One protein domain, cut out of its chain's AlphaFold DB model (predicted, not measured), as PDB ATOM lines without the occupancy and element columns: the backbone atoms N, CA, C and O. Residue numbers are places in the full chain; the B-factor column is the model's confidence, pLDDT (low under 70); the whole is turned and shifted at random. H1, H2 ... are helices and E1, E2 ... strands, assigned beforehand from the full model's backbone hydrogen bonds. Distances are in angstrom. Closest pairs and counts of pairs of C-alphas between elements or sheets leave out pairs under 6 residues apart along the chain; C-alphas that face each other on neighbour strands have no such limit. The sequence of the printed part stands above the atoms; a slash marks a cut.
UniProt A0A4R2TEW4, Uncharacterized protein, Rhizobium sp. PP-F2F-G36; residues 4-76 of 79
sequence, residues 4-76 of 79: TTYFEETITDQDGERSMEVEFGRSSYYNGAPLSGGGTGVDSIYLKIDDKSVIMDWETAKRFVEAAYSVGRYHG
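Overview. This is residues 4 to 76 of the 79 residues of an uncharacterized protein of Rhizobium sp. PP-F2F-G36 (UniProt A0A4R2TEW4). One sheet of four strands, E1 to E4, makes a wall; helix H1 only grazes it with residues 58 to 65, and residues 66 to 76 stick out. The 73 printed residues, mixed in class, run E1, E2, E3, E4, H1; the strands make a meander, each the antiparallel neighbour of the one before. The whole is loose, radius of gyration of the C-alphas 14.6 A, spanning 45 by 28 by 21 A.

Arrangement. Start at E1, residues 4 to 12, a hairpin with E2, residues 19 to 27; N 9 and O 22, 3.0 A apart, are within hydrogen-bond range. E2 forms a hairpin with E3, residues 44 to 49, with N 46 and O 25 in range at 2.9 A. E3 forms another with E4, residues 52 to 55, with N 47 and O 54 in range at 2.9 A. Edge strands E1 and E4 are apart. In H1, residues 58 to 74, every O i to N i+4 pair is within range; the closest C-alphas of H1 and E3 are Ala 61 and Ile 45, 6.1 A.

Along the chain. Find C-alpha 4 at (-10.061, 0.453, 8.851); E1 runs 23.2 A, E2 24.5 A, E3 16.6 A, E4 10.7 A. H1 runs 24.3 A to C-alpha 74 at (-7.802, 15.517, 31.326).

Size, cuts and confidence. The farthest C-alphas, Asp 15 and Gly 38, are 45.2 A apart. E2 to E3 is a long link; the printed part has no cut, and no printed residue is under 70 in pLDDT.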
ATOM      1  N   THR A   4     -11.420   0.020   8.544       97.06
ATOM      2  CA  THR A   4     -10.061   0.453   8.851       97.06
ATOM      3  C   THR A   4      -9.947   0.447  10.360       97.06
ATOM      4  O   THR A   4     -10.536   1.305  11.020       97.06
ATOM      5  N   THR A   5      -9.250  -0.556  10.883       97.44
ATOM      6  CA  THR A   5      -8.977  -0.718  12.309       97.44
ATOM      7  C   THR A   5      -7.933   0.303  12.741       97.44
ATOM      8  O   THR A   5      -6.894   0.438  12.094       97.44
ATOM      9  N   TYR A   6      -8.218   1.037  13.813       97.44
ATOM     10  CA  TYR A   6      -7.283   1.992  14.415       97.44
ATOM     11  C   TYR A   6      -6.795   1.534  15.790       97.44
ATOM     12  O   TYR A   6      -5.740   1.973  16.234       97.44
ATOM     13  N   PHE A   7      -7.555   0.665  16.452       97.75
ATOM     14  CA  PHE A   7      -7.233   0.097  17.750       97.75
ATOM     15  C   PHE A   7      -7.752  -1.340  17.797       97.75
ATOM     16  O   PHE A   7      -8.914  -1.572  17.460       97.75
ATOM     17  N   GLU A   8      -6.903  -2.287  18.185       97.81
ATOM     18  CA  GLU A   8      -7.254  -3.702  18.349       97.81
ATOM     19  C   GLU A   8      -6.352  -4.318  19.414       97.81
ATOM     20  O   GLU A   8      -5.210  -4.679  19.136       97.81
ATOM     21  N   GLU A   9      -6.847  -4.381  20.649       98.19
ATOM     22  CA  GLU A   9      -6.076  -4.873  21.791       98.19
ATOM     23  C   GLU A   9      -6.976  -5.541  22.839       98.19
ATOM     24  O   GLU A   9      -8.166  -5.242  22.965       98.19
ATOM     25  N   THR A  10      -6.380  -6.422  23.646       98.25
ATOM     26  CA  THR A  10      -6.969  -6.846  24.919       98.25
ATOM     27  C   THR A  10      -6.682  -5.773  25.962       98.25
ATOM     28  O   THR A  10      -5.539  -5.588  26.378       98.25
ATOM     29  N   ILE A  11      -7.723  -5.075  26.407       97.94
ATOM     30  CA  ILE A  11      -7.614  -4.124  27.510       97.94
ATOM     31  C   ILE A  11      -7.690  -4.915  28.808       97.94
ATOM     32  O   ILE A  11      -8.681  -5.603  29.043       97.94
ATOM     33  N   THR A  12      -6.676  -4.778  29.655       98.12
ATOM     34  CA  THR A  12      -6.660  -5.314  31.020       98.12
ATOM     35  C   THR A  12      -6.786  -4.158  32.008       98.12
ATOM     36  O   THR A  12      -6.190  -3.097  31.802       98.12
ATOM     37  N   ASP A  13      -7.585  -4.330  33.061       97.50
ATOM     38  CA  ASP A  13      -7.740  -3.311  34.096       97.50
ATOM     39  C   ASP A  13      -6.464  -3.127  34.939       97.50
ATOM     40  O   ASP A  13      -5.477  -3.852  34.810       97.50
ATOM     41  N   GLN A  14      -6.461  -2.100  35.791       97.00
ATOM     42  CA  GLN A  14      -5.270  -1.718  36.558       97.00
ATOM     43  C   GLN A  14      -4.854  -2.755  37.610       97.00
ATOM     44  O   GLN A  14      -3.703  -2.730  38.042       97.00
ATOM     45  N   ASP A  15      -5.774  -3.631  38.016       97.50
ATOM     46  CA  ASP A  15      -5.528  -4.683  39.008       97.50
ATOM     47  C   ASP A  15      -5.256  -6.051  38.353       97.50
ATOM     48  O   ASP A  15      -4.913  -7.023  39.021       97.50
ATOM     49  N   GLY A  16      -5.374  -6.142  37.024       97.19
ATOM     50  CA  GLY A  16      -5.147  -7.372  36.273       97.19
ATOM     51  C   GLY A  16      -6.272  -8.402  36.379       97.19
ATOM     52  O   GLY A  16      -6.116  -9.514  35.873       97.19
ATOM     53  N   GLU A  17      -7.390  -8.074  37.028       97.75
ATOM     54  CA  GLU A  17      -8.480  -9.019  37.290       97.75
ATOM     55  C   GLU A  17      -9.481  -9.100  36.139       97.75
ATOM     56  O   GLU A  17     -10.153 -10.120  35.962       97.75
ATOM     57  N   ARG A  18      -9.618  -8.018  35.366       98.00
ATOM     58  CA  ARG A  18     -10.614  -7.921  34.297       98.00
ATOM     59  C   ARG A  18      -9.948  -7.607  32.981       98.00
ATOM     60  O   ARG A  18      -9.072  -6.748  32.908       98.00
ATOM     61  N   SER A  19     -10.434  -8.249  31.931       98.12
ATOM     62  CA  SER A  19     -10.035  -7.941  30.570       98.12
ATOM     63  C   SER A  19     -11.209  -8.008  29.605       98.12
ATOM     64  O   SER A  19     -12.235  -8.626  29.894       98.12
ATOM     65  N   MET A  20     -11.056  -7.328  28.473       98.38
ATOM     66  CA  MET A  20     -11.974  -7.388  27.337       98.38
ATOM     67  C   MET A  20     -11.202  -7.192  26.035       98.38
ATOM     68  O   MET A  20     -10.226  -6.436  25.991       98.38
ATOM     69  N   GLU A  21     -11.637  -7.859  24.973       98.56
ATOM     70  CA  GLU A  21     -11.105  -7.631  23.629       98.56
ATOM     71  C   GLU A  21     -11.815  -6.432  23.008       98.56
ATOM     72  O   GLU A  21     -13.042  -6.426  22.895       98.56
ATOM     73  N   VAL A  22     -11.061  -5.410  22.601       98.38
ATOM     74  CA  VAL A  22     -11.625  -4.206  21.987       98.38
ATOM     75  C   VAL A  22     -11.020  -3.987  20.613       98.38
ATOM     76  O   VAL A  22      -9.810  -3.857  20.466       98.38
ATOM     77  N   GLU A  23     -11.893  -3.870  19.618       98.25
ATOM     78  CA  GLU A  23     -11.551  -3.460  18.259       98.25
ATOM     79  C   GLU A  23     -12.370  -2.215  17.896       98.25
ATOM     80  O   GLU A  23     -13.592  -2.166  18.070       98.25
ATOM     81  N   PHE A  24     -11.703  -1.179  17.401       96.62
ATOM     82  CA  PHE A  24     -12.311   0.112  17.112       96.62
ATOM     83  C   PHE A  24     -11.704   0.743  15.860       96.62
ATOM     84  O   PHE A  24     -10.488   0.733  15.637       96.62
ATOM     85  N   GLY A  25     -12.563   1.355  15.046       97.56
ATOM     86  CA  GLY A  25     -12.119   2.073  13.863       97.56
ATOM     87  C   GLY A  25     -13.252   2.608  13.000       97.56
ATOM     88  O   GLY A  25     -14.350   2.889  13.477       97.56
ATOM     89  N   ARG A  26     -12.990   2.761  11.700       97.31
ATOM     90  CA  ARG A  26     -13.969   3.249  10.715       97.31
ATOM     91  C   ARG A  26     -14.562   2.089   9.927       97.31
ATOM     92  O   ARG A  26     -13.827   1.224   9.465       97.31
ATOM     93  N   SER A  27     -15.872   2.110   9.687       97.00
ATOM     94  CA  SER A  27     -16.585   1.155   8.829       97.00
ATOM     95  C   SER A  27     -17.399   1.865   7.748       97.00
ATOM     96  O   SER A  27     -18.073   2.859   8.018       97.00
ATOM     97  N   SER A  28     -17.365   1.322   6.526       96.19
ATOM     98  CA  SER A  28     -18.209   1.761   5.404       96.19
ATOM     99  C   SER A  28     -19.455   0.911   5.157       96.19
ATOM    100  O   SER A  28     -20.078   1.026   4.105       96.19
ATOM    101  N   TYR A  29     -19.822   0.026   6.090       95.31
ATOM    102  CA  TYR A  29     -20.887  -0.964   5.878       95.31
ATOM    103  C   TYR A  29     -22.230  -0.358   5.445       95.31
ATOM    104  O   TYR A  29     -22.863  -0.873   4.527       95.31
ATOM    105  N   TYR A  30     -22.646   0.741   6.080       95.06
ATOM    106  CA  TYR A  30     -23.926   1.392   5.797       95.06
ATOM    107  C   TYR A  30     -23.843   2.482   4.724       95.06
ATOM    108  O   TYR A  30     -24.871   3.051   4.369       95.06
ATOM    109  N   ASN A  31     -22.661   2.792   4.196       95.62
ATOM    110  CA  ASN A  31     -22.485   3.932   3.304       95.62
ATOM    111  C   ASN A  31     -23.255   3.761   1.989       95.62
ATOM    112  O   ASN A  31     -23.035   2.806   1.244       95.62
ATOM    113  N   GLY A  32     -24.183   4.682   1.726       95.06
ATOM    114  CA  GLY A  32     -25.076   4.628   0.569       95.06
ATOM    115  C   GLY A  32     -26.214   3.610   0.693       95.06
ATOM    116  O   GLY A  32     -27.056   3.536  -0.202       95.06
ATOM    117  N   ALA A  33     -26.280   2.837   1.782       94.00
ATOM    118  CA  ALA A  33     -27.321   1.837   1.990       94.00
ATOM    119  C   ALA A  33     -28.606   2.480   2.545       94.00
ATOM    120  O   ALA A  33     -28.526   3.359   3.404       94.00
ATOM    121  N   PRO A  34     -29.804   2.050   2.112       96.19
ATOM    122  CA  PRO A  34     -31.044   2.464   2.759       96.19
ATOM    123  C   PRO A  34     -31.115   1.881   4.174       96.19
ATOM    124  O   PRO A  34     -30.885   0.686   4.376       96.19
ATOM    125  N   LEU A  35     -31.442   2.717   5.156       95.19
ATOM    126  CA  LEU A  35     -31.611   2.285   6.543       95.19
ATOM    127  C   LEU A  35     -33.065   1.897   6.821       95.19
ATOM    128  O   LEU A  35     -33.998   2.472   6.261       95.19
ATOM    129  N   SER A  36     -33.271   0.941   7.730       93.00
ATOM    130  CA  SER A  36     -34.607   0.455   8.113       93.00
ATOM    131  C   SER A  36     -35.480   1.532   8.765       93.00
ATOM    132  O   SER A  36     -36.694   1.521   8.592       93.00
ATOM    133  N   GLY A  37     -34.865   2.486   9.472       89.69
ATOM    134  CA  GLY A  37     -35.534   3.665  10.036       89.69
ATOM    135  C   GLY A  37     -35.800   4.788   9.025       89.69
ATOM    136  O   GLY A  37     -36.274   5.850   9.418       89.69
ATOM    137  N   GLY A  38     -35.495   4.571   7.742       89.69
ATOM    138  CA  GLY A  38     -35.473   5.608   6.715       89.69
ATOM    139  C   GLY A  38     -34.120   6.320   6.625       89.69
ATOM    140  O   GLY A  38     -33.295   6.266   7.534       89.69
ATOM    141  N   GLY A  39     -33.883   6.986   5.493       93.38
ATOM    142  CA  GLY A  39     -32.621   7.671   5.200       93.38
ATOM    143  C   GLY A  39     -31.558   6.778   4.556       93.38
ATOM    144  O   GLY A  39     -31.788   5.607   4.239       93.38
ATOM    145  N   THR A  40     -30.386   7.368   4.338       95.62
ATOM    146  CA  THR A  40     -29.230   6.721   3.712       95.62
ATOM    147  C   THR A  40     -28.100   6.670   4.722       95.62
ATOM    148  O   THR A  40     -27.736   7.689   5.308       95.62
ATOM    149  N   GLY A  41     -27.566   5.477   4.944       94.81
ATOM    150  CA  GLY A  41     -26.439   5.278   5.828       94.81
ATOM    151  C   GLY A  41     -25.170   5.919   5.281       94.81
ATOM    152  O   GLY A  41     -25.017   6.170   4.083       94.81
ATOM    153  N   VAL A  42     -24.253   6.189   6.197       95.12
ATOM    154  CA  VAL A  42     -22.967   6.833   5.930       95.12
ATOM    155  C   VAL A  42     -21.849   5.998   6.536       95.12
ATOM    156  O   VAL A  42     -22.089   5.085   7.330       95.12
ATOM    157  N   ASP A  43     -20.615   6.317   6.161       95.31
ATOM    158  CA  ASP A  43     -19.453   5.823   6.891       95.31
ATOM    159  C   ASP A  43     -19.491   6.322   8.338       95.31
ATOM    160  O   ASP A  43     -19.804   7.487   8.594       95.31
ATOM    161  N   SER A  44     -19.141   5.454   9.281       97.12
ATOM    162  CA  SER A  44     -19.124   5.814  10.696       97.12
ATOM    163  C   SER A  44     -18.121   4.972  11.480       97.12
ATOM    164  O   SER A  44     -17.406   4.128  10.935       97.12
ATOM    165  N   ILE A  45     -18.060   5.236  12.774       98.06
ATOM    166  CA  ILE A  45     -17.250   4.512  13.738       98.06
ATOM    167  C   ILE A  45     -17.892   3.158  14.025       98.06
ATOM    168  O   ILE A  45     -19.089   3.085  14.306       98.06
ATOM    169  N   TYR A  46     -17.085   2.100  13.999       97.81
ATOM    170  CA  TYR A  46     -17.463   0.828  14.596       97.81
ATOM    171  C   TYR A  46     -16.700   0.604  15.898       97.81
ATOM    172  O   TYR A  46     -15.552   1.024  16.050       97.81
ATOM    173  N   LEU A  47     -17.371  -0.069  16.821       98.12
ATOM    174  CA  LEU A  47     -16.818  -0.518  18.085       98.12
ATOM    175  C   LEU A  47     -17.238  -1.967  18.279       98.12
ATOM    176  O   LEU A  47     -18.423  -2.294  18.178       98.12
ATOM    177  N   LYS A  48     -16.265  -2.819  18.562       98.25
ATOM    178  CA  LYS A  48     -16.464  -4.204  18.945       98.25
ATOM    179  C   LYS A  48     -15.824  -4.426  20.309       98.25
ATOM    180  O   LYS A  48     -14.682  -4.034  20.522       98.25
ATOM    181  N   ILE A  49     -16.597  -5.012  21.214       98.19
ATOM    182  CA  ILE A  49     -16.172  -5.416  22.552       98.19
ATOM    183  C   ILE A  49     -16.573  -6.881  22.697       98.19
ATOM    184  O   ILE A  49     -17.766  -7.194  22.630       98.19
ATOM    185  N   ASP A  50     -15.582  -7.754  22.843       97.50
ATOM    186  CA  ASP A  50     -15.733  -9.209  22.865       97.50
ATOM    187  C   ASP A  50     -16.562  -9.721  21.661       97.50
ATOM    188  O   ASP A  50     -16.182  -9.567  20.494       97.50
ATOM    189  N   ASP A  51     -17.730 -10.311  21.924       97.06
ATOM    190  CA  ASP A  51     -18.642 -10.883  20.934       97.06
ATOM    191  C   ASP A  51     -19.647  -9.871  20.355       97.06
ATOM    192  O   ASP A  51     -20.410 -10.199  19.441       97.06
ATOM    193  N   LYS A  52     -19.653  -8.629  20.851       98.00
ATOM    194  CA  LYS A  52     -20.619  -7.597  20.459       98.00
ATOM    195  C   LYS A  52     -19.974  -6.555  19.575       98.00
ATOM    196  O   LYS A  52     -18.892  -6.062  19.867       98.00
ATOM    197  N   SER A  53     -20.683  -6.147  18.530       96.94
ATOM    198  CA  SER A  53     -20.258  -5.059  17.656       96.94
ATOM    199  C   SER A  53     -21.402  -4.109  17.337       96.94
ATOM    200  O   SER A  53     -22.575  -4.486  17.305       96.94
ATOM    201  N   VAL A  54     -21.048  -2.850  17.106       97.69
ATOM    202  CA  VAL A  54     -21.970  -1.807  16.670       97.69
ATOM    203  C   VAL A  54     -21.266  -0.885  15.683       97.69
ATOM    204  O   VAL A  54     -20.065  -0.642  15.794       97.69
ATOM    205  N   ILE A  55     -22.023  -0.349  14.728       97.31
ATOM    206  CA  ILE A  55     -21.619   0.807  13.926       97.31
ATOM    207  C   ILE A  55     -22.497   1.960  14.390       97.31
ATOM    208  O   ILE A  55     -23.721   1.884  14.294       97.31
ATOM    209  N   MET A  56     -21.876   2.985  14.961       97.19
ATOM    210  CA  MET A  56     -22.588   4.092  15.591       97.19
ATOM    211  C   MET A  56     -23.302   4.941  14.537       97.19
ATOM    212  O   MET A  56     -22.774   5.157  13.444       97.19
ATOM    213  N   ASP A  57     -24.467   5.493  14.874       96.06
ATOM    214  CA  ASP A  57     -24.985   6.642  14.135       96.06
ATOM    215  C   ASP A  57     -24.043   7.848  14.314       96.06
ATOM    216  O   ASP A  57     -23.229   7.902  15.240       96.06
ATOM    217  N   TRP A  58     -24.143   8.823  13.415       94.81
ATOM    218  CA  TRP A  58     -23.190   9.932  13.368       94.81
ATOM    219  C   TRP A  58     -23.261  10.850  14.600       94.81
ATOM    220  O   TRP A  58     -22.240  11.382  15.042       94.81
ATOM    221  N   GLU A  59     -24.448  11.018  15.187       96.19
ATOM    222  CA  GLU A  59     -24.648  11.857  16.371       96.19
ATOM    223  C   GLU A  59     -23.977  11.228  17.599       96.19
ATOM    224  O   GLU A  59     -23.264  11.899  18.352       96.19
ATOM    225  N   THR A  60     -24.140   9.915  17.766       97.75
ATOM    226  CA  THR A  60     -23.470   9.142  18.814       97.75
ATOM    227  C   THR A  60     -21.964   9.065  18.586       97.75
ATOM    228  O   THR A  60     -21.211   9.284  19.535       97.75
ATOM    229  N   ALA A  61     -21.512   8.836  17.349       97.44
ATOM    230  CA  ALA A  61     -20.091   8.797  17.002       97.44
ATOM    231  C   ALA A  61     -19.375  10.100  17.392       97.44
ATOM    232  O   ALA A  61     -18.305  10.063  18.000       97.44
ATOM    233  N   LYS A  62     -19.996  11.255  17.114       97.88
ATOM    234  CA  LYS A  62     -19.459  12.565  17.498       97.88
ATOM    235  C   LYS A  62     -19.290  12.691  19.015       97.88
ATOM    236  O   LYS A  62     -18.190  12.984  19.480       97.88
ATOM    237  N   ARG A  63     -20.351  12.425  19.785       98.44
ATOM    238  CA  ARG A  63     -20.301  12.494  21.257       98.44
ATOM    239  C   ARG A  63     -19.279  11.527  21.851       98.44
ATOM    240  O   ARG A  63     -18.606  11.869  22.818       98.44
ATOM    241  N   PHE A  64     -19.175  10.325  21.287       97.62
ATOM    242  CA  PHE A  64     -18.229   9.309  21.734       97.62
ATOM    243  C   PHE A  64     -16.779   9.794  21.593       97.62
ATOM    244  O   PHE A  64     -16.015   9.734  22.556       97.62
ATOM    245  N   VAL A  65     -16.414  10.340  20.428       97.31
ATOM    246  CA  VAL A  65     -15.067  10.883  20.186       97.31
ATOM    247  C   VAL A  65     -14.779  12.090  21.076       97.31
ATOM    248  O   VAL A  65     -13.698  12.171  21.653       97.31
ATOM    249  N   GLU A  66     -15.738  13.005  21.236       98.31
ATOM    250  CA  GLU A  66     -15.592  14.163  22.129       98.31
ATOM    251  C   GLU A  66     -15.342  13.732  23.582       98.31
ATOM    252  O   GLU A  66     -14.476  14.301  24.251       98.31
ATOM    253  N   ALA A  67     -16.041  12.700  24.062       98.44
ATOM    254  CA  ALA A  67     -15.842  12.155  25.401       98.44
ATOM    255  C   ALA A  67     -14.457  11.506  25.556       98.44
ATOM    256  O   ALA A  67     -13.734  11.832  26.499       98.44
ATOM    257  N   ALA A  68     -14.057  10.645  24.614       96.94
ATOM    258  CA  ALA A  68     -12.750   9.988  24.631       96.94
ATOM    259  C   ALA A  68     -11.597  11.006  24.584       96.94
ATOM    260  O   ALA A  68     -10.673  10.934  25.395       96.94
ATOM    261  N   TYR A  69     -11.687  12.003  23.695       97.81
ATOM    262  CA  TYR A  69     -10.708  13.086  23.606       97.81
ATOM    263  C   TYR A  69     -10.646  13.888  24.909       97.81
ATOM    264  O   TYR A  69      -9.561  14.126  25.430       97.81
ATOM    265  N   SER A  70     -11.796  14.256  25.483       98.25
ATOM    266  CA  SER A  70     -11.851  15.036  26.726       98.25
ATOM    267  C   SER A  70     -11.215  14.301  27.913       98.25
ATOM    268  O   SER A  70     -10.463  14.910  28.674       98.25
ATOM    269  N   VAL A  71     -11.458  12.993  28.056       98.31
ATOM    270  CA  VAL A  71     -10.818  12.159  29.091       98.31
ATOM    271  C   VAL A  71      -9.312  12.039  28.839       98.31
ATOM    272  O   VAL A  71      -8.520  12.206  29.767       98.31
ATOM    273  N   GLY A  72      -8.905  11.825  27.583       98.25
ATOM    274  CA  GLY A  72      -7.493  11.794  27.194       98.25
ATOM    275  C   GLY A  72      -6.766  13.097  27.532       98.25
ATOM    276  O   GLY A  72      -5.681  13.068  28.113       98.25
ATOM    277  N   ARG A  73      -7.394  14.245  27.255       98.06
ATOM    278  CA  ARG A  73      -6.886  15.579  27.605       98.06
ATOM    279  C   ARG A  73      -6.775  15.784  29.108       98.06
ATOM    280  O   ARG A  73      -5.745  16.258  29.573       98.06
ATOM    281  N   TYR A  74      -7.805  15.408  29.867       98.25
ATOM    282  CA  TYR A  74      -7.802  15.517  31.326       98.25
ATOM    283  C   TYR A  74      -6.628  14.758  31.965       98.25
ATOM    284  O   TYR A  74      -5.992  15.271  32.884       98.25
ATOM    285  N   HIS A  75      -6.302  13.571  31.448       98.06
ATOM    286  CA  HIS A  75      -5.174  12.766  31.923       98.06
ATOM    287  C   HIS A  75      -3.815  13.130  31.300       98.06
ATOM    288  O   HIS A  75      -2.812  12.524  31.666       98.06
ATOM    289  N   GLY A  76      -3.755  14.089  30.369       97.75
ATOM    290  CA  GLY A  76      -2.519  14.443  29.662       97.75
ATOM    291  C   GLY A  76      -2.003  13.354  28.711       97.75
ATOM    292  O   GLY A  76      -0.816  13.323  28.410       97.75
TER     293      GLY A  76